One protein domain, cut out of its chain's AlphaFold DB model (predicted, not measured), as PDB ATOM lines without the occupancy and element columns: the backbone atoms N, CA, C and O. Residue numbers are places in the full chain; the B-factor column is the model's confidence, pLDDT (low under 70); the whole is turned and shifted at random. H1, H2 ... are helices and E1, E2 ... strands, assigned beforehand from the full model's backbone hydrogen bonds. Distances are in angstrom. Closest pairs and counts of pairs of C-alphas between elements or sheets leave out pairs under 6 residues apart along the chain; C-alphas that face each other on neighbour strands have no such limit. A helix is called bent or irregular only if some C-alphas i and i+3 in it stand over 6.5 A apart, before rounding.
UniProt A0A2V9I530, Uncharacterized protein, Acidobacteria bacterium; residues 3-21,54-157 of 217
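Overview. This is residues 3 to 21 and 54 to 157 of the 217 residues of an uncharacterized protein of Acidobacteria bacterium (UniProt A0A2V9I530). A long, twisted and bent sheet runs the length of the domain, with E1 as its spine: the hairpin of E4 and E5 extends it at one end beside residues 3 to 10, and E2, E1, E3 and E6 form an open trough at the other. The short H1 lies at the trough's open side, between E2 and E6. The printed part has 123 residues, with six named strands followed along the chain by one named helix, H1; the class is mostly strand, strands holding 61 of the 65 residues in named elements, and the sheet is branched, with antiparallel neighbour pairs E1 and E2, E1 and E3, E1 and E4, E3 and E6, and E4 and E5. It is compact, with a radius of gyration of the C-alphas of 15.5 A, and only just elongated, spanning 53 by 35 by 25 A.

Along the chain. E1, residues 3 to 18, starts at C-alpha 3 (198.199, 263.925, 204.501), measures 34.7 A and bends by 80 degrees at residue 13. E2 is residues 55 to 64, 22.1 A; E3, 81 to 90, 24.7 A; E4, 112 to 118, 18.0 A; E5, 124 to 130, 19.7 A; E6, 134 to 144, 25.2 A. H1, residues 150 to 153, is only just irregular, 6.7 A long, ending at C-alpha 153 (199.761, 248.109, 221.614).

Arrangement. E2 lies on one side of E1, with N 10 and O 63 2.9 A apart; E3, with N 16 and O 87 at 2.7 A, and E4, with N 9 and O 113 at 2.8 A, lie on the other. E6 pairs with E3, N 88 and O 136 at 2.9 A, and E5 with E4, N 114 and O 128 at 2.8 A. E2 and E6 are apart. H1 stands at the sheet's level, height 1.6 A; its closest C-alpha pair with E2 is Ile 63 and Thr 151, 7.3 A. H1 is too short for an O i to N i+4 pair, and its one O i to N i+3 pair is not within hydrogen-bond range.

Size, cuts and confidence. The farthest C-alphas, Gln 21 and Asn 121, are 54.2 A apart. Residues 22 to 53 are not printed; C-alphas 21 and 54 are 9.8 A apart across the cut. The links E2 to E3 and E3 to E4 are long. Residues 20 to 21, 68 to 77 and 148 to 152 have pLDDT under 70.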
ATOM      1  N   VAL A   3     198.993 263.385 203.393       91.81
ATOM      2  CA  VAL A   3     198.199 263.925 204.501       91.81
ATOM      3  C   VAL A   3     199.106 264.098 205.708       91.81
ATOM      4  O   VAL A   3     199.858 263.193 206.056       91.81
ATOM      5  N   THR A   4     199.041 265.265 206.340       94.19
ATOM      6  CA  THR A   4     199.692 265.523 207.625       94.19
ATOM      7  C   THR A   4     198.611 265.675 208.679       94.19
ATOM      8  O   THR A   4     197.837 266.629 208.618       94.19
ATOM      9  N   PHE A   5     198.554 264.745 209.628       94.25
ATOM     10  CA  PHE A   5     197.632 264.815 210.756       94.25
ATOM     11  C   PHE A   5     198.188 265.737 211.844       94.25
ATOM     12  O   PHE A   5     199.370 265.680 212.178       94.25
ATOM     13  N   THR A   6     197.326 266.589 212.385       94.88
ATOM     14  CA  THR A   6     197.579 267.397 213.587       94.88
ATOM     15  C   THR A   6     196.844 266.838 214.799       94.88
ATOM     16  O   THR A   6     197.237 267.126 215.927       94.88
ATOM     17  N   ARG A   7     195.800 266.028 214.577       93.88
ATOM     18  CA  ARG A   7     195.100 265.269 215.613       93.88
ATOM     19  C   ARG A   7     194.516 263.986 215.029       93.88
ATOM     20  O   ARG A   7     193.957 264.008 213.934       93.88
ATOM     21  N   ALA A   8     194.633 262.886 215.763       93.56
ATOM     22  CA  ALA A   8     193.954 261.637 215.450       93.56
ATOM     23  C   ALA A   8     193.541 260.960 216.759       93.56
ATOM     24  O   ALA A   8     194.343 260.272 217.383       93.56
ATOM     25  N   LEU A   9     192.306 261.210 217.193       93.06
ATOM     26  CA  LEU A   9     191.760 260.643 218.422       93.06
ATOM     27  C   LEU A   9     190.849 259.456 218.124       93.06
ATOM     28  O   LEU A   9     190.032 259.510 217.199       93.06
ATOM     29  N   LEU A  10     190.955 258.428 218.962       92.12
ATOM     30  CA  LEU A  10     190.107 257.241 218.952       92.12
ATOM     31  C   LEU A  10     189.545 256.992 220.353       92.12
ATOM     32  O   LEU A  10     190.292 256.975 221.332       92.12
ATOM     33  N   VAL A  11     188.233 256.783 220.451       91.94
ATOM     34  CA  VAL A  11     187.558 256.445 221.709       91.94
ATOM     35  C   VAL A  11     187.379 254.936 221.812       91.94
ATOM     36  O   VAL A  11     186.742 254.314 220.962       91.94
ATOM     37  N   VAL A  12     187.914 254.362 222.886       89.50
ATOM     38  CA  VAL A  12     187.856 252.929 223.187       89.50
ATOM     39  C   VAL A  12     187.172 252.722 224.531       89.50
ATOM     40  O   VAL A  12     187.586 253.290 225.538       89.50
ATOM     41  N   ARG A  13     186.106 251.926 224.573       88.25
ATOM     42  CA  ARG A  13     185.324 251.656 225.788       88.25
ATOM     43  C   ARG A  13     185.997 250.700 226.730       88.25
ATOM     44  O   ARG A  13     185.926 250.899 227.936       88.25
ATOM     45  N   ASP A  14     186.635 249.689 226.188       86.81
ATOM     46  CA  ASP A  14     187.321 248.678 226.958       86.81
ATOM     47  C   ASP A  14     188.410 248.043 226.112       86.81
ATOM     48  O   ASP A  14     188.383 248.100 224.882       86.81
ATOM     49  N   VAL A  15     189.395 247.492 226.811       85.81
ATOM     50  CA  VAL A  15     190.503 246.751 226.227       85.81
ATOM     51  C   VAL A  15     190.731 245.514 227.080       85.81
ATOM     52  O   VAL A  15     190.905 245.623 228.293       85.81
ATOM     53  N   ARG A  16     190.758 244.339 226.462       86.50
ATOM     54  CA  ARG A  16     191.025 243.049 227.094       86.50
ATOM     55  C   ARG A  16     192.288 242.437 226.516       86.50
ATOM     56  O   ARG A  16     192.421 242.326 225.302       86.50
ATOM     57  N   PHE A  17     193.179 241.996 227.392       84.56
ATOM     58  CA  PHE A  17     194.398 241.276 227.046       84.56
ATOM     59  C   PHE A  17     194.232 239.798 227.402       84.56
ATOM     60  O   PHE A  17     193.915 239.478 228.550       84.56
ATOM     61  N   LYS A  18     194.447 238.900 226.435       84.81
ATOM     62  CA  LYS A  18     194.347 237.443 226.618       84.81
ATOM     63  C   LYS A  18     195.716 236.775 226.502       84.81
ATOM     64  O   LYS A  18     196.513 237.140 225.631       84.81
ATOM     65  N   THR A  19     195.979 235.819 227.389       80.50
ATOM     66  CA  THR A  19     197.216 235.025 227.418       80.50
ATOM     67  C   THR A  19     197.008 233.672 226.733       80.50
ATOM     68  O   THR A  19     195.870 233.253 226.543       80.50
ATOM     69  N   SER A  20     198.099 232.992 226.374       60.62
ATOM     70  CA  SER A  20     198.090 231.663 225.739       60.62
ATOM     71  C   SER A  20     197.539 230.537 226.622       60.62
ATOM     72  O   SER A  20     197.306 229.438 226.136       60.62
ATOM     73  N   GLN A  21     197.432 230.757 227.936       52.88
ATOM     74  CA  GLN A  21     197.245 229.680 228.912       52.88
ATOM     75  C   GLN A  21     195.772 229.324 229.171       52.88
ATOM     76  O   GLN A  21     195.507 228.348 229.863       52.88
ATOM     77  N   GLY A  54     191.116 236.723 231.086       70.06
ATOM     78  CA  GLY A  54     192.032 237.784 230.658       70.06
ATOM     79  C   GLY A  54     191.916 239.092 231.447       70.06
ATOM     80  O   GLY A  54     191.029 239.299 232.270       70.06
ATOM     81  N   ILE A  55     192.845 240.013 231.194       80.19
ATOM     82  CA  ILE A  55     192.933 241.284 231.928       80.19
ATOM     83  C   ILE A  55     192.119 242.347 231.195       80.19
ATOM     84  O   ILE A  55     192.454 242.721 230.071       80.19
ATOM     85  N   VAL A  56     191.065 242.846 231.845       82.81
ATOM     86  CA  VAL A  56     190.130 243.826 231.276       82.81
ATOM     87  C   VAL A  56     190.357 245.219 231.861       82.81
ATOM     88  O   VAL A  56     190.272 245.452 233.068       82.81
ATOM     89  N   PHE A  57     190.551 246.187 230.976       81.38
ATOM     90  CA  PHE A  57     190.569 247.609 231.277       81.38
ATOM     91  C   PHE A  57     189.269 248.224 230.778       81.38
ATOM     92  O   PHE A  57     189.057 248.334 229.579       81.38
ATOM     93  N   ARG A  58     188.398 248.638 231.701       84.12
ATOM     94  CA  ARG A  58     187.159 249.359 231.373       84.12
ATOM     95  C   ARG A  58     187.389 250.871 231.409       84.12
ATOM     96  O   ARG A  58     188.000 251.369 232.365       84.12
ATOM     97  N   GLY A  59     186.929 251.540 230.359       75.56
ATOM     98  CA  GLY A  59     187.072 252.962 230.057       75.56
ATOM     99  C   GLY A  59     185.751 253.740 230.180       75.56
ATOM    100  O   GLY A  59     184.946 253.421 231.058       75.56
ATOM    101  N   PRO A  60     185.526 254.778 229.348       84.69
ATOM    102  CA  PRO A  60     186.162 254.996 228.049       84.69
ATOM    103  C   PRO A  60     187.528 255.671 228.135       84.69
ATOM    104  O   PRO A  60     187.804 256.469 229.027       84.69
ATOM    105  N   PHE A  61     188.354 255.372 227.147       86.00
ATOM    106  CA  PHE A  61     189.691 255.896 226.955       86.00
ATOM    107  C   PHE A  61     189.734 256.675 225.649       86.00
ATOM    108  O   PHE A  61     189.222 256.212 224.633       86.00
ATOM    109  N   VAL A  62     190.365 257.845 225.672       88.56
ATOM    110  CA  VAL A  62     190.659 258.613 224.462       88.56
ATOM    111  C   VAL A  62     192.134 258.433 224.157       88.56
ATOM    112  O   VAL A  62     192.978 258.802 224.972       88.56
ATOM    113  N   ILE A  63     192.424 257.814 223.018       86.56
ATOM    114  CA  ILE A  63     193.771 257.508 222.547       86.56
ATOM    115  C   ILE A  63     194.141 258.536 221.489       86.56
ATOM    116  O   ILE A  63     193.417 258.689 220.506       86.56
ATOM    117  N   ASP A  64     195.276 259.199 221.667       87.88
ATOM    118  CA  ASP A  64     195.915 259.988 220.626       87.88
ATOM    119  C   ASP A  64     196.866 259.097 219.821       87.88
ATOM    120  O   ASP A  64     197.933 258.690 220.283       87.88
ATOM    121  N   LEU A  65     196.467 258.788 218.589       87.00
ATOM    122  CA  LEU A  65     197.196 257.897 217.688       87.00
ATOM    123  C   LEU A  65     198.501 258.512 217.170       87.00
ATOM    124  O   LEU A  65     199.351 257.777 216.674       87.00
ATOM    125  N   LEU A  66     198.671 259.836 217.269       86.19
ATOM    126  CA  LEU A  66     199.901 260.511 216.840       86.19
ATOM    127  C   LEU A  66     200.983 260.481 217.918       86.19
ATOM    128  O   LEU A  66     202.170 260.513 217.597       86.19
ATOM    129  N   SER A  67     200.577 260.447 219.187       76.44
ATOM    130  CA  SER A  67     201.490 260.418 220.330       76.44
ATOM    131  C   SER A  67     201.571 259.044 221.004       76.44
ATOM    132  O   SER A  67     202.454 258.817 221.827       76.44
ATOM    133  N   HIS A  68     200.688 258.112 220.625       63.56
ATOM    134  CA  HIS A  68     200.505 256.792 221.240       63.56
ATOM    135  C   HIS A  68     200.180 256.847 222.750       63.56
ATOM    136  O   HIS A  68     200.312 255.851 223.468       63.56
ATOM    137  N   HIS A  69     199.722 258.004 223.237       59.91
ATOM    138  CA  HIS A  69     199.279 258.214 224.613       59.91
ATOM    139  C   HIS A  69     197.750 258.137 224.705       59.91
ATOM    140  O   HIS A  69     197.043 258.470 223.757       59.91
ATOM    141  N   ALA A  70     197.216 257.732 225.860       58.50
ATOM    142  CA  ALA A  70     195.808 257.966 226.179       58.50
ATOM    143  C   ALA A  70     195.672 258.676 227.511       58.50
ATOM    144  O   ALA A  70     196.106 258.155 228.538       58.50
ATOM    145  N   ASP A  71     194.950 259.791 227.500       55.72
ATOM    146  CA  ASP A  71     194.753 260.661 228.663       55.72
ATOM    147  C   ASP A  71     194.064 259.958 229.854       55.72
ATOM    148  O   ASP A  71     194.106 260.456 230.976       55.72
ATOM    149  N   SER A  72     193.438 258.791 229.645       51.06
ATOM    150  CA  SER A  72     192.759 258.024 230.704       51.06
ATOM    151  C   SER A  72     193.294 256.597 230.909       51.06
ATOM    152  O   SER A  72     193.152 256.038 231.999       51.06
ATOM    153  N   LEU A  73     193.956 256.005 229.907       52.91
ATOM    154  CA  LEU A  73     194.497 254.641 230.012       52.91
ATOM    155  C   LEU A  73     195.886 254.615 230.680       52.91
ATOM    156  O   LEU A  73     196.287 253.583 231.210       52.91
ATOM    157  N   ASP A  74     196.583 255.757 230.716       48.53
ATOM    158  CA  ASP A  74     197.963 255.895 231.216       48.53
ATOM    159  C   ASP A  74     198.136 255.501 232.699       48.53
ATOM    160  O   ASP A  74     199.222 255.148 233.146       48.53
ATOM    161  N   THR A  75     197.055 255.488 233.486       50.97
ATOM    162  CA  THR A  75     197.130 255.135 234.917       50.97
ATOM    163  C   THR A  75     197.050 253.638 235.203       50.97
ATOM    164  O   THR A  75     197.416 253.210 236.302       50.97
ATOM    165  N   LYS A  76     196.572 252.825 234.254       60.38
ATOM    166  CA  LYS A  76     196.412 251.382 234.448       60.38
ATOM    167  C   LYS A  76     197.507 250.638 233.689       60.38
ATOM    168  O   LYS A  76     197.505 250.562 232.465       60.38
ATOM    169  N   LEU A  77     198.453 250.088 234.446       69.25
ATOM    170  CA  LEU A  77     199.540 249.276 233.910       69.25
ATOM    171  C   LEU A  77     199.022 247.898 233.502       69.25
ATOM    172  O   LEU A  77     198.285 247.263 234.261       69.25
ATOM    173  N   VAL A  78     199.461 247.415 232.340       73.12
ATOM    174  CA  VAL A  78     199.267 246.011 231.973       73.12
ATOM    175  C   VAL A  78     200.287 245.175 232.745       73.12
ATOM    176  O   VAL A  78     201.481 245.496 232.707       73.12
ATOM    177  N   PRO A  79     199.860 244.128 233.471       80.00
ATOM    178  CA  PRO A  79     200.776 243.186 234.095       80.00
ATOM    179  C   PRO A  79     201.796 242.647 233.081       80.00
ATOM    180  O   PRO A  79     201.403 242.284 231.967       80.00
ATOM    181  N   PRO A  80     203.092 242.581 233.436       82.56
ATOM    182  CA  PRO A  80     204.106 242.011 232.561       82.56
ATOM    183  C   PRO A  80     203.775 240.565 232.216       82.56
ATOM    184  O   PRO A  80     203.406 239.787 233.094       82.56
ATOM    185  N   GLY A  81     203.934 240.199 230.952       83.75
ATOM    186  CA  GLY A  81     203.542 238.880 230.475       83.75
ATOM    187  C   GLY A  81     203.539 238.788 228.960       83.75
ATOM    188  O   GLY A  81     203.787 239.775 228.261       83.75
ATOM    189  N   LEU A  82     203.271 237.580 228.474       84.56
ATOM    190  CA  LEU A  82     203.030 237.315 227.065       84.56
ATOM    191  C   LEU A  82     201.522 237.276 226.826       84.56
ATOM    192  O   LEU A  82     200.799 236.548 227.505       84.56
ATOM    193  N   TYR A  83     201.076 238.052 225.851       84.31
ATOM    194  CA  TYR A  83     199.689 238.083 225.412       84.31
ATOM    195  C   TYR A  83     199.628 237.744 223.933       84.31
ATOM    196  O   TYR A  83     200.519 238.123 223.176       84.31
ATOM    197  N   GLU A  84     198.575 237.050 223.530       85.31
ATOM    198  CA  GLU A  84     198.387 236.610 222.142       85.31
ATOM    199  C   GLU A  84     197.299 237.402 221.423       85.31
ATOM    200  O   GLU A  84     197.180 237.384 220.193       85.31
ATOM    201  N   ARG A  85     196.466 238.091 222.203       84.44
ATOM    202  CA  ARG A  85     195.311 238.799 221.684       84.44
ATOM    203  C   ARG A  85     194.957 239.997 222.546       84.44
ATOM    204  O   ARG A  85     194.913 239.908 223.774       84.44
ATOM    205  N   ILE A  86     194.642 241.089 221.868       82.75
ATOM    206  CA  ILE A  86     194.038 242.287 222.433       82.75
ATOM    207  C   ILE A  86     192.675 242.443 221.772       82.75
ATOM    208  O   ILE A  86     192.578 242.366 220.553       82.75
ATOM    209  N   GLN A  87     191.626 242.619 222.559       86.69
ATOM    210  CA  GLN A  87     190.269 242.884 222.082       86.69
ATOM    211  C   GLN A  87     189.761 244.169 222.719       86.69
ATOM    212  O   GLN A  87     190.243 244.551 223.783       86.69
ATOM    213  N   GLY A  88     188.792 244.830 222.108       86.00
ATOM    214  CA  GLY A  88     188.155 245.982 222.723       86.00
ATOM    215  C   GLY A  88     187.008 246.526 221.901       86.00
ATOM    216  O   GLY A  88     186.802 246.126 220.760       86.00
ATOM    217  N   HIS A  89     186.287 247.480 222.476       90.31
ATOM    218  CA  HIS A  89     185.130 248.088 221.829       90.31
ATOM    219  C   HIS A  89     185.384 249.555 221.517       90.31
ATOM    220  O   HIS A  89     185.834 250.328 222.364       90.31
ATOM    221  N   LEU A  90     185.052 249.961 220.302       91.00
ATOM    222  CA  LEU A  90     184.975 251.350 219.888       91.00
ATOM    223  C   LEU A  90     183.567 251.855 220.164       91.00
ATOM    224  O   LEU A  90     182.592 251.261 219.715       91.00
ATOM    225  N   GLN A  91     183.448 252.976 220.865       93.62
ATOM    226  CA  GLN A  91     182.157 253.631 221.044       93.62
ATOM    227  C   GLN A  91     182.358 255.115 221.277       93.62
ATOM    228  O   GLN A  91     183.364 255.530 221.847       93.62
ATOM    229  N   ALA A  92     181.366 255.911 220.888       95.12
ATOM    230  CA  ALA A  92     181.404 257.350 221.078       95.12
ATOM    231  C   ALA A  92     181.622 257.745 222.544       95.12
ATOM    232  O   ALA A  92     181.131 257.086 223.468       95.12
ATOM    233  N   LEU A  93     182.312 258.868 222.742       94.62
ATOM    234  CA  LEU A  93     182.407 259.527 224.040       94.62
ATOM    235  C   LEU A  93     181.053 260.162 224.401       94.62
ATOM    236  O   LEU A  93     180.421 260.808 223.564       94.62
ATOM    237  N   HIS A  94     180.614 260.011 225.643       94.25
ATOM    238  CA  HIS A  94     179.372 260.561 226.175       94.25
ATOM    239  C   HIS A  94     179.666 261.612 227.253       94.25
ATOM    240  O   HIS A  94     180.666 261.542 227.957       94.25
ATOM    241  N   GLU A  95     178.757 262.572 227.421       88.94
ATOM    242  CA  GLU A  95     178.905 263.717 228.340       88.94
ATOM    243  C   GLU A  95     179.096 263.320 229.822       88.94
ATOM    244  O   GLU A  95     179.658 264.086 230.597       88.94
ATOM    245  N   GLY A  96     178.670 262.116 230.219       87.12
ATOM    246  CA  GLY A  96     178.829 261.592 231.583       87.12
ATOM    247  C   GLY A  96     180.095 260.765 231.825       87.12
ATOM    248  O   GLY A  96     180.291 260.276 232.937       87.12
ATOM    249  N   ASP A  97     180.933 260.563 230.810       89.00
ATOM    250  CA  ASP A  97     182.125 259.733 230.949       89.00
ATOM    251  C   ASP A  97     183.243 260.442 231.713       89.00
ATOM    252  O   ASP A  97     183.472 261.636 231.548       89.00
ATOM    253  N   ALA A  98     184.036 259.682 232.473       84.00
ATOM    254  CA  ALA A  98     185.195 260.229 233.185       84.00
ATOM    255  C   ALA A  98     186.230 260.884 232.244       84.00
ATOM    256  O   ALA A  98     186.906 261.831 232.638       84.00
ATOM    257  N   ALA A  99     186.332 260.401 231.001       84.56
ATOM    258  CA  ALA A  99     187.200 260.967 229.971       84.56
ATOM    259  C   ALA A  99     186.592 262.184 229.243       84.56
ATOM    260  O   ALA A  99     187.290 262.834 228.470       84.56
ATOM    261  N   ALA A 100     185.317 262.525 229.479       87.81
ATOM    262  CA  ALA A 100     184.654 263.697 228.897       87.81
ATOM    263  C   ALA A 100     185.028 264.988 229.643       87.81
ATOM    264  O   ALA A 100     184.193 265.725 230.166       87.81
ATOM    265  N   THR A 101     186.325 265.264 229.706       88.81
ATOM    266  CA  THR A 101     186.871 266.480 230.302       88.81
ATOM    267  C   THR A 101     186.580 267.706 229.419       88.81
ATOM    268  O   THR A 101     186.351 267.570 228.214       88.81
ATOM    269  N   PRO A 102     186.639 268.943 229.953       89.12
ATOM    270  CA  PRO A 102     186.379 270.152 229.163       89.12
ATOM    271  C   PRO A 102     187.257 270.298 227.910       89.12
ATOM    272  O   PRO A 102     186.805 270.843 226.906       89.12
ATOM    273  N   ASN A 103     188.494 269.791 227.940       87.88
ATOM    274  CA  ASN A 103     189.394 269.774 226.782       87.88
ATOM    275  C   ASN A 103     189.011 268.733 225.718       87.88
ATOM    276  O   ASN A 103     189.463 268.872 224.591       87.88
ATOM    277  N   LEU A 104     188.176 267.740 226.042       90.56
ATOM    278  CA  LEU A 104     187.692 266.699 225.126       90.56
ATOM    279  C   LEU A 104     186.192 266.823 224.819       90.56
ATOM    280  O   LEU A 104     185.639 265.996 224.101       90.56
ATOM    281  N   ALA A 105     185.528 267.889 225.279       91.56
ATOM    282  CA  ALA A 105     184.102 268.118 225.034       91.56
ATOM    283  C   ALA A 105     183.735 268.124 223.534       91.56
ATOM    284  O   ALA A 105     182.632 267.739 223.159       91.56
ATOM    285  N   PHE A 106     184.673 268.500 222.658       92.81
ATOM    286  CA  PHE A 106     184.485 268.470 221.205       92.81
ATOM    287  C   PHE A 106     184.332 267.056 220.618       92.81
ATOM    288  O   PHE A 106     183.915 266.929 219.464       92.81
ATOM    289  N   LEU A 107     184.738 266.020 221.357       94.38
ATOM    290  CA  LEU A 107     184.705 264.617 220.944       94.38
ATOM    291  C   LEU A 107     183.396 263.927 221.357       94.38
ATOM    292  O   LEU A 107     183.103 262.838 220.873       94.38
ATOM    293  N   ILE A 108     182.583 264.560 222.213       95.69
ATOM    294  CA  ILE A 108     181.298 264.009 222.653       95.69
ATOM    295  C   ILE A 108     180.416 263.704 221.432       95.69
ATOM    296  O   ILE A 108     180.254 264.524 220.528       95.69
ATOM    297  N   GLY A 109     179.859 262.494 221.401       96.00
ATOM    298  CA  GLY A 109     179.058 261.964 220.297       96.00
ATOM    299  C   GLY A 109     179.869 261.363 219.143       96.00
ATOM    300  O   GLY A 109     179.265 260.813 218.224       96.00
ATOM    301  N   SER A 110     181.203 261.425 219.191       96.38
ATOM    302  CA  SER A 110     182.106 260.873 218.173       96.38
ATOM    303  C   SER A 110     183.009 259.788 218.758       96.38
ATOM    304  O   SER A 110     183.360 259.815 219.937       96.38
ATOM    305  N   THR A 111     183.388 258.835 217.909       95.12
ATOM    306  CA  THR A 111     184.342 257.760 218.228       95.12
ATOM    307  C   THR A 111     185.714 258.056 217.632       95.12
ATOM    308  O   THR A 111     186.731 257.708 218.220       95.12
ATOM    309  N   VAL A 112     185.739 258.725 216.478       95.25
ATOM    310  CA  VAL A 112     186.957 259.120 215.767       95.25
ATOM    311  C   VAL A 112     186.923 260.623 215.517       95.25
ATOM    312  O   VAL A 112     185.902 261.146 215.066       95.25
ATOM    313  N   ASP A 113     188.042 261.300 215.770       95.88
ATOM    314  CA  ASP A 113     188.275 262.701 215.402       95.88
ATOM    315  C   ASP A 113     189.638 262.830 214.718       95.88
ATOM    316  O   ASP A 113     190.683 262.606 215.331       95.88
ATOM    317  N   LEU A 114     189.617 263.177 213.434       96.44
ATOM    318  CA  LEU A 114     190.804 263.434 212.632       96.44
ATOM    319  C   LEU A 114     190.869 264.915 212.284       96.44
ATOM    320  O   LEU A 114     189.902 265.494 211.785       96.44
ATOM    321  N   GLU A 115     192.038 265.508 212.462       96.50
ATOM    322  CA  GLU A 115     192.356 266.841 211.976       96.50
ATOM    323  C   GLU A 115     193.703 266.808 211.269       96.50
ATOM    324  O   GLU A 115     194.639 266.119 211.690       96.50
ATOM    325  N   GLY A 116     193.814 267.552 210.177       96.38
ATOM    326  CA  GLY A 116     195.064 267.633 209.451       96.38
ATOM    327  C   GLY A 116     194.992 268.524 208.228       96.38
ATOM    328  O   GLY A 116     194.053 269.293 208.028       96.38
ATOM    329  N   THR A 117     196.018 268.414 207.391       96.50
ATOM    330  CA  THR A 117     196.128 269.127 206.118       96.50
ATOM    331  C   THR A 117     196.451 268.155 204.993       96.50
ATOM    332  O   THR A 117     197.357 267.327 205.100       96.50
ATOM    333  N   ILE A 118     195.719 268.283 203.889       94.94
ATOM    334  CA  ILE A 118     195.963 267.552 202.646       94.94
ATOM    335  C   ILE A 118     196.889 268.399 201.772       94.94
ATOM    336  O   ILE A 118     196.580 269.556 201.482       94.94
ATOM    337  N   ALA A 119     198.015 267.837 201.337       91.94
ATOM    338  CA  ALA A 119     198.958 268.513 200.449       91.94
ATOM    339  C   ALA A 119     198.529 268.437 198.971       91.94
ATOM    340  O   ALA A 119     197.865 267.491 198.544       91.94
ATOM    341  N   GLY A 120     199.000 269.396 198.168       85.56
ATOM    342  CA  GLY A 120     198.794 269.437 196.717       85.56
ATOM    343  C   GLY A 120     197.786 270.495 196.261       85.56
ATOM    344  O   GLY A 120     197.272 271.284 197.051       85.56
ATOM    345  N   ASN A 121     197.528 270.535 194.952       81.38
ATOM    346  CA  ASN A 121     196.593 271.488 194.358       81.38
ATOM    347  C   ASN A 121     195.147 271.120 194.733       81.38
ATOM    348  O   ASN A 121     194.736 269.980 194.534       81.38
ATOM    349  N   GLY A 122     194.397 272.063 195.309       82.31
ATOM    350  CA  GLY A 122     193.090 271.788 195.922       82.31
ATOM    351  C   GLY A 122     193.166 271.124 197.306       82.31
ATOM    352  O   GLY A 122     192.135 270.763 197.873       82.31
ATOM    353  N   GLY A 123     194.372 270.971 197.866       88.62
ATOM    354  CA  GLY A 123     194.591 270.579 199.257       88.62
ATOM    355  C   GLY A 123     194.130 271.651 200.251       88.62
ATOM    356  O   GLY A 123     193.632 272.710 199.868       88.62
ATOM    357  N   GLY A 124     194.248 271.369 201.543       94.38
ATOM    358  CA  GLY A 124     193.799 272.275 202.596       94.38
ATOM    359  C   GLY A 124     193.527 271.567 203.919       94.38
ATOM    360  O   GLY A 124     193.676 270.343 204.000       94.38
ATOM    361  N   PRO A 125     193.146 272.331 204.953       96.81
ATOM    362  CA  PRO A 125     192.799 271.770 206.246       96.81
ATOM    363  C   PRO A 125     191.525 270.929 206.146       96.81
ATOM    364  O   PRO A 125     190.640 271.212 205.331       96.81
ATOM    365  N   PHE A 126     191.425 269.918 206.998       96.19
ATOM    366  CA  PHE A 126     190.212 269.135 207.174       96.19
ATOM    367  C   PHE A 126     189.996 268.801 208.645       96.19
ATOM    368  O   PHE A 126     190.941 268.693 209.429       96.19
ATOM    369  N   THR A 127     188.731 268.581 208.979       96.19
ATOM    370  CA  THR A 127     188.307 267.937 210.215       96.19
ATOM    371  C   THR A 127     187.292 266.879 209.831       96.19
ATOM    372  O   THR A 127     186.360 267.165 209.082       96.19
ATOM    373  N   PHE A 128     187.479 265.667 210.330       96.88
ATOM    374  CA  PHE A 128     186.572 264.554 210.106       96.88
ATOM    375  C   PHE A 128     186.210 263.933 211.443       96.88
ATOM    376  O   PHE A 128     187.092 263.594 212.230       96.88
ATOM    377  N   LYS A 129     184.910 263.784 211.689       96.88
ATOM    378  CA  LYS A 129     184.391 263.112 212.873       96.88
ATOM    379  C   LYS A 129     183.381 262.077 212.450       96.88
ATOM    380  O   LYS A 129     182.537 262.354 211.601       96.88
ATOM    381  N   THR A 130     183.441 260.916 213.078       96.38
ATOM    382  CA  THR A 130     182.421 259.891 212.897       96.38
ATOM    383  C   THR A 130     182.162 259.154 214.201       96.38
ATOM    384  O   THR A 130     183.011 259.095 215.100       96.38
ATOM    385  N   ARG A 131     180.954 258.606 214.302       95.69
ATOM    386  CA  ARG A 131     180.551 257.679 215.344       95.69
ATOM    387  C   ARG A 131     180.636 256.266 214.788       95.69
ATOM    388  O   ARG A 131     179.940 255.918 213.843       95.69
ATOM    389  N   LEU A 132     181.432 255.455 215.462       91.94
ATOM    390  CA  LEU A 132     181.538 254.022 215.248       91.94
ATOM    391  C   LEU A 132     181.146 253.300 216.537       91.94
ATOM    392  O   LEU A 132     181.425 253.792 217.634       91.94
ATOM    393  N   ASP A 133     180.474 252.170 216.376       91.12
ATOM    394  CA  ASP A 133     180.168 251.204 217.426       91.12
ATOM    395  C   ASP A 133     180.578 249.851 216.838       91.12
ATOM    396  O   ASP A 133     179.945 249.384 215.890       91.12
ATOM    397  N   ASP A 134     181.750 249.364 217.243       86.56
ATOM    398  CA  ASP A 134     182.411 248.209 216.624       86.56
ATOM    399  C   ASP A 134     183.369 247.546 217.616       86.56
ATOM    400  O   ASP A 134     183.935 248.219 218.479       86.56
ATOM    401  N   GLU A 135     183.582 246.242 217.473       87.12
ATOM    402  CA  GLU A 135     184.637 245.532 218.200       87.12
ATOM    403  C   GLU A 135     185.917 245.545 217.361       87.12
ATOM    404  O   GLU A 135     185.872 245.514 216.133       87.12
ATOM    405  N   PHE A 136     187.071 245.588 218.017       83.19
ATOM    406  CA  PHE A 136     188.352 245.347 217.375       83.19
ATOM    407  C   PHE A 136     189.100 244.223 218.068       83.19
ATOM    408  O   PHE A 136     189.016 244.027 219.281       83.19
ATOM    409  N   GLN A 137     189.910 243.527 217.282       83.31
ATOM    410  CA  GLN A 137     190.815 242.507 217.767       83.31
ATOM    411  C   GLN A 137     192.170 242.678 217.092       83.31
ATOM    412  O   GLN A 137     192.255 242.940 215.898       83.31
ATOM    413  N   ILE A 138     193.232 242.517 217.871       78.38
ATOM    414  CA  ILE A 138     194.613 242.493 217.411       78.38
ATOM    415  C   ILE A 138     195.208 241.175 217.897       78.38
ATOM    416  O   ILE A 138     195.333 240.955 219.103       78.38
ATOM    417  N   ARG A 139     195.539 240.278 216.969       78.75
ATOM    418  CA  ARG A 139     196.258 239.031 217.272       78.75
ATOM    419  C   ARG A 139     197.758 239.213 217.063       78.75
ATOM    420  O   ARG A 139     198.184 239.904 216.140       78.75
ATOM    421  N   GLY A 140     198.559 238.583 217.910       73.06
ATOM    422  CA  GLY A 140     200.016 238.618 217.819       73.06
ATOM    423  C   GLY A 140     200.684 238.345 219.158       73.06
ATOM    424  O   GLY A 140     200.039 238.381 220.194       73.06
ATOM    425  N   ALA A 141     201.990 238.089 219.147       76.12
ATOM    426  CA  ALA A 141     202.761 237.910 220.372       76.12
ATOM    427  C   ALA A 141     203.176 239.277 220.943       76.12
ATOM    428  O   ALA A 141     204.117 239.911 220.455       76.12
ATOM    429  N   PHE A 142     202.478 239.733 221.981       75.56
ATOM    430  CA  PHE A 142     202.752 240.987 222.679       75.56
ATOM    431  C   PHE A 142     203.482 240.708 223.992       75.56
ATOM    432  O   PHE A 142     202.905 240.181 224.945       75.56
ATOM    433  N   THR A 143     204.754 241.096 224.065       80.12
ATOM    434  CA  THR A 143     205.514 241.062 225.319       80.12
ATOM    435  C   THR A 143     205.313 242.371 226.070       80.12
ATOM    436  O   THR A 143     205.842 243.412 225.678       80.12
ATOM    437  N   VAL A 144     204.579 242.316 227.178       78.62
ATOM    438  CA  VAL A 144     204.376 243.453 228.080       78.62
ATOM    439  C   VAL A 144     205.493 243.468 229.117       78.62
ATOM    440  O   VAL A 144     205.712 242.487 229.827       78.62
ATOM    441  N   GLN A 145     206.193 244.595 229.232       81.25
ATOM    442  CA  GLN A 145     207.192 244.824 230.278       81.25
ATOM    443  C   GLN A 145     206.590 245.610 231.449       81.25
ATOM    444  O   GLN A 145     205.580 246.300 231.301       81.25
ATOM    445  N   THR A 146     207.230 245.562 232.618       77.88
ATOM    446  CA  THR A 146     206.837 246.388 233.770       77.88
ATOM    447  C   THR A 146     206.804 247.864 233.400       77.88
ATOM    448  O   THR A 146     207.780 248.395 232.880       77.88
ATOM    449  N   GLY A 147     205.687 248.527 233.701       70.56
ATOM    450  CA  GLY A 147     205.501 249.942 233.385       70.56
ATOM    451  C   GLY A 147     205.008 250.211 231.961       70.56
ATOM    452  O   GLY A 147     204.938 251.372 231.577       70.56
ATOM    453  N   THR A 148     204.657 249.179 231.184       69.00
ATOM    454  CA  THR A 148     204.064 249.379 229.852       69.00
ATOM    455  C   THR A 148     202.613 249.858 229.997       69.00
ATOM    456  O   THR A 148     201.807 249.154 230.621       69.00
ATOM    457  N   PRO A 149     202.248 251.024 229.436       68.69
ATOM    458  CA  PRO A 149     200.860 251.467 229.409       68.69
ATOM    459  C   PRO A 149     200.049 250.586 228.455       68.69
ATOM    460  O   PRO A 149     200.554 250.145 227.420       68.69
ATOM    461  N   ALA A 150     198.768 250.357 228.757       66.94
ATOM    462  CA  ALA A 150     197.918 249.510 227.916       66.94
ATOM    463  C   ALA A 150     197.723 250.052 226.484       66.94
ATOM    464  O   ALA A 150     197.401 249.286 225.579       66.94
ATOM    465  N   THR A 151     197.980 251.343 226.240       66.81
ATOM    466  CA  THR A 151     197.907 251.945 224.897       66.81
ATOM    467  C   THR A 151     199.061 251.584 223.990       66.81
ATOM    468  O   THR A 151     198.929 251.769 222.783       66.81
ATOM    469  N   ALA A 152     200.182 251.094 224.527       66.31
ATOM    470  CA  ALA A 152     201.396 250.864 223.743       66.31
ATOM    471  C   ALA A 152     201.172 249.912 222.554       66.31
ATOM    472  O   ALA A 152     201.937 249.921 221.595       66.31
ATOM    473  N   PHE A 153     200.111 249.108 222.616       70.75
ATOM    474  CA  PHE A 153     199.761 248.109 221.614       70.75
ATOM    475  C   PHE A 153     198.644 248.558 220.659       70.75
ATOM    476  O   PHE A 153     198.356 247.868 219.686       70.75
ATOM    477  N   LEU A 154     198.030 249.720 220.901       74.69
ATOM    478  CA  LEU A 154     196.950 250.281 220.085       74.69
ATOM    479  C   LEU A 154     197.536 251.212 219.019       74.69
ATOM    480  O   LEU A 154     197.345 252.429 219.032       74.69
ATOM    481  N   VAL A 155     198.312 250.621 218.110       70.88
ATOM    482  CA  VAL A 155     199.023 251.333 217.043       70.88
ATOM    483  C   VAL A 155     198.221 251.224 215.749       70.88
ATOM    484  O   VAL A 155     198.340 250.250 215.010       70.88
ATOM    485  N   PHE A 156     197.401 252.233 215.465       80.94
ATOM    486  CA  PHE A 156     196.676 252.348 214.198       80.94
ATOM    487  C   PHE A 156     197.320 253.422 213.319       80.94
ATOM    488  O   PHE A 156     197.686 254.487 213.812       80.94
ATOM    489  N   ASP A 157     197.439 253.161 212.014       82.88
ATOM    490  CA  ASP A 157     197.897 254.161 211.043       82.88
ATOM    491  C   ASP A 157     196.690 254.916 210.454       82.88
ATOM    492  O   ASP A 157     195.999 254.372 209.582       82.88
TER     493      ASP A 157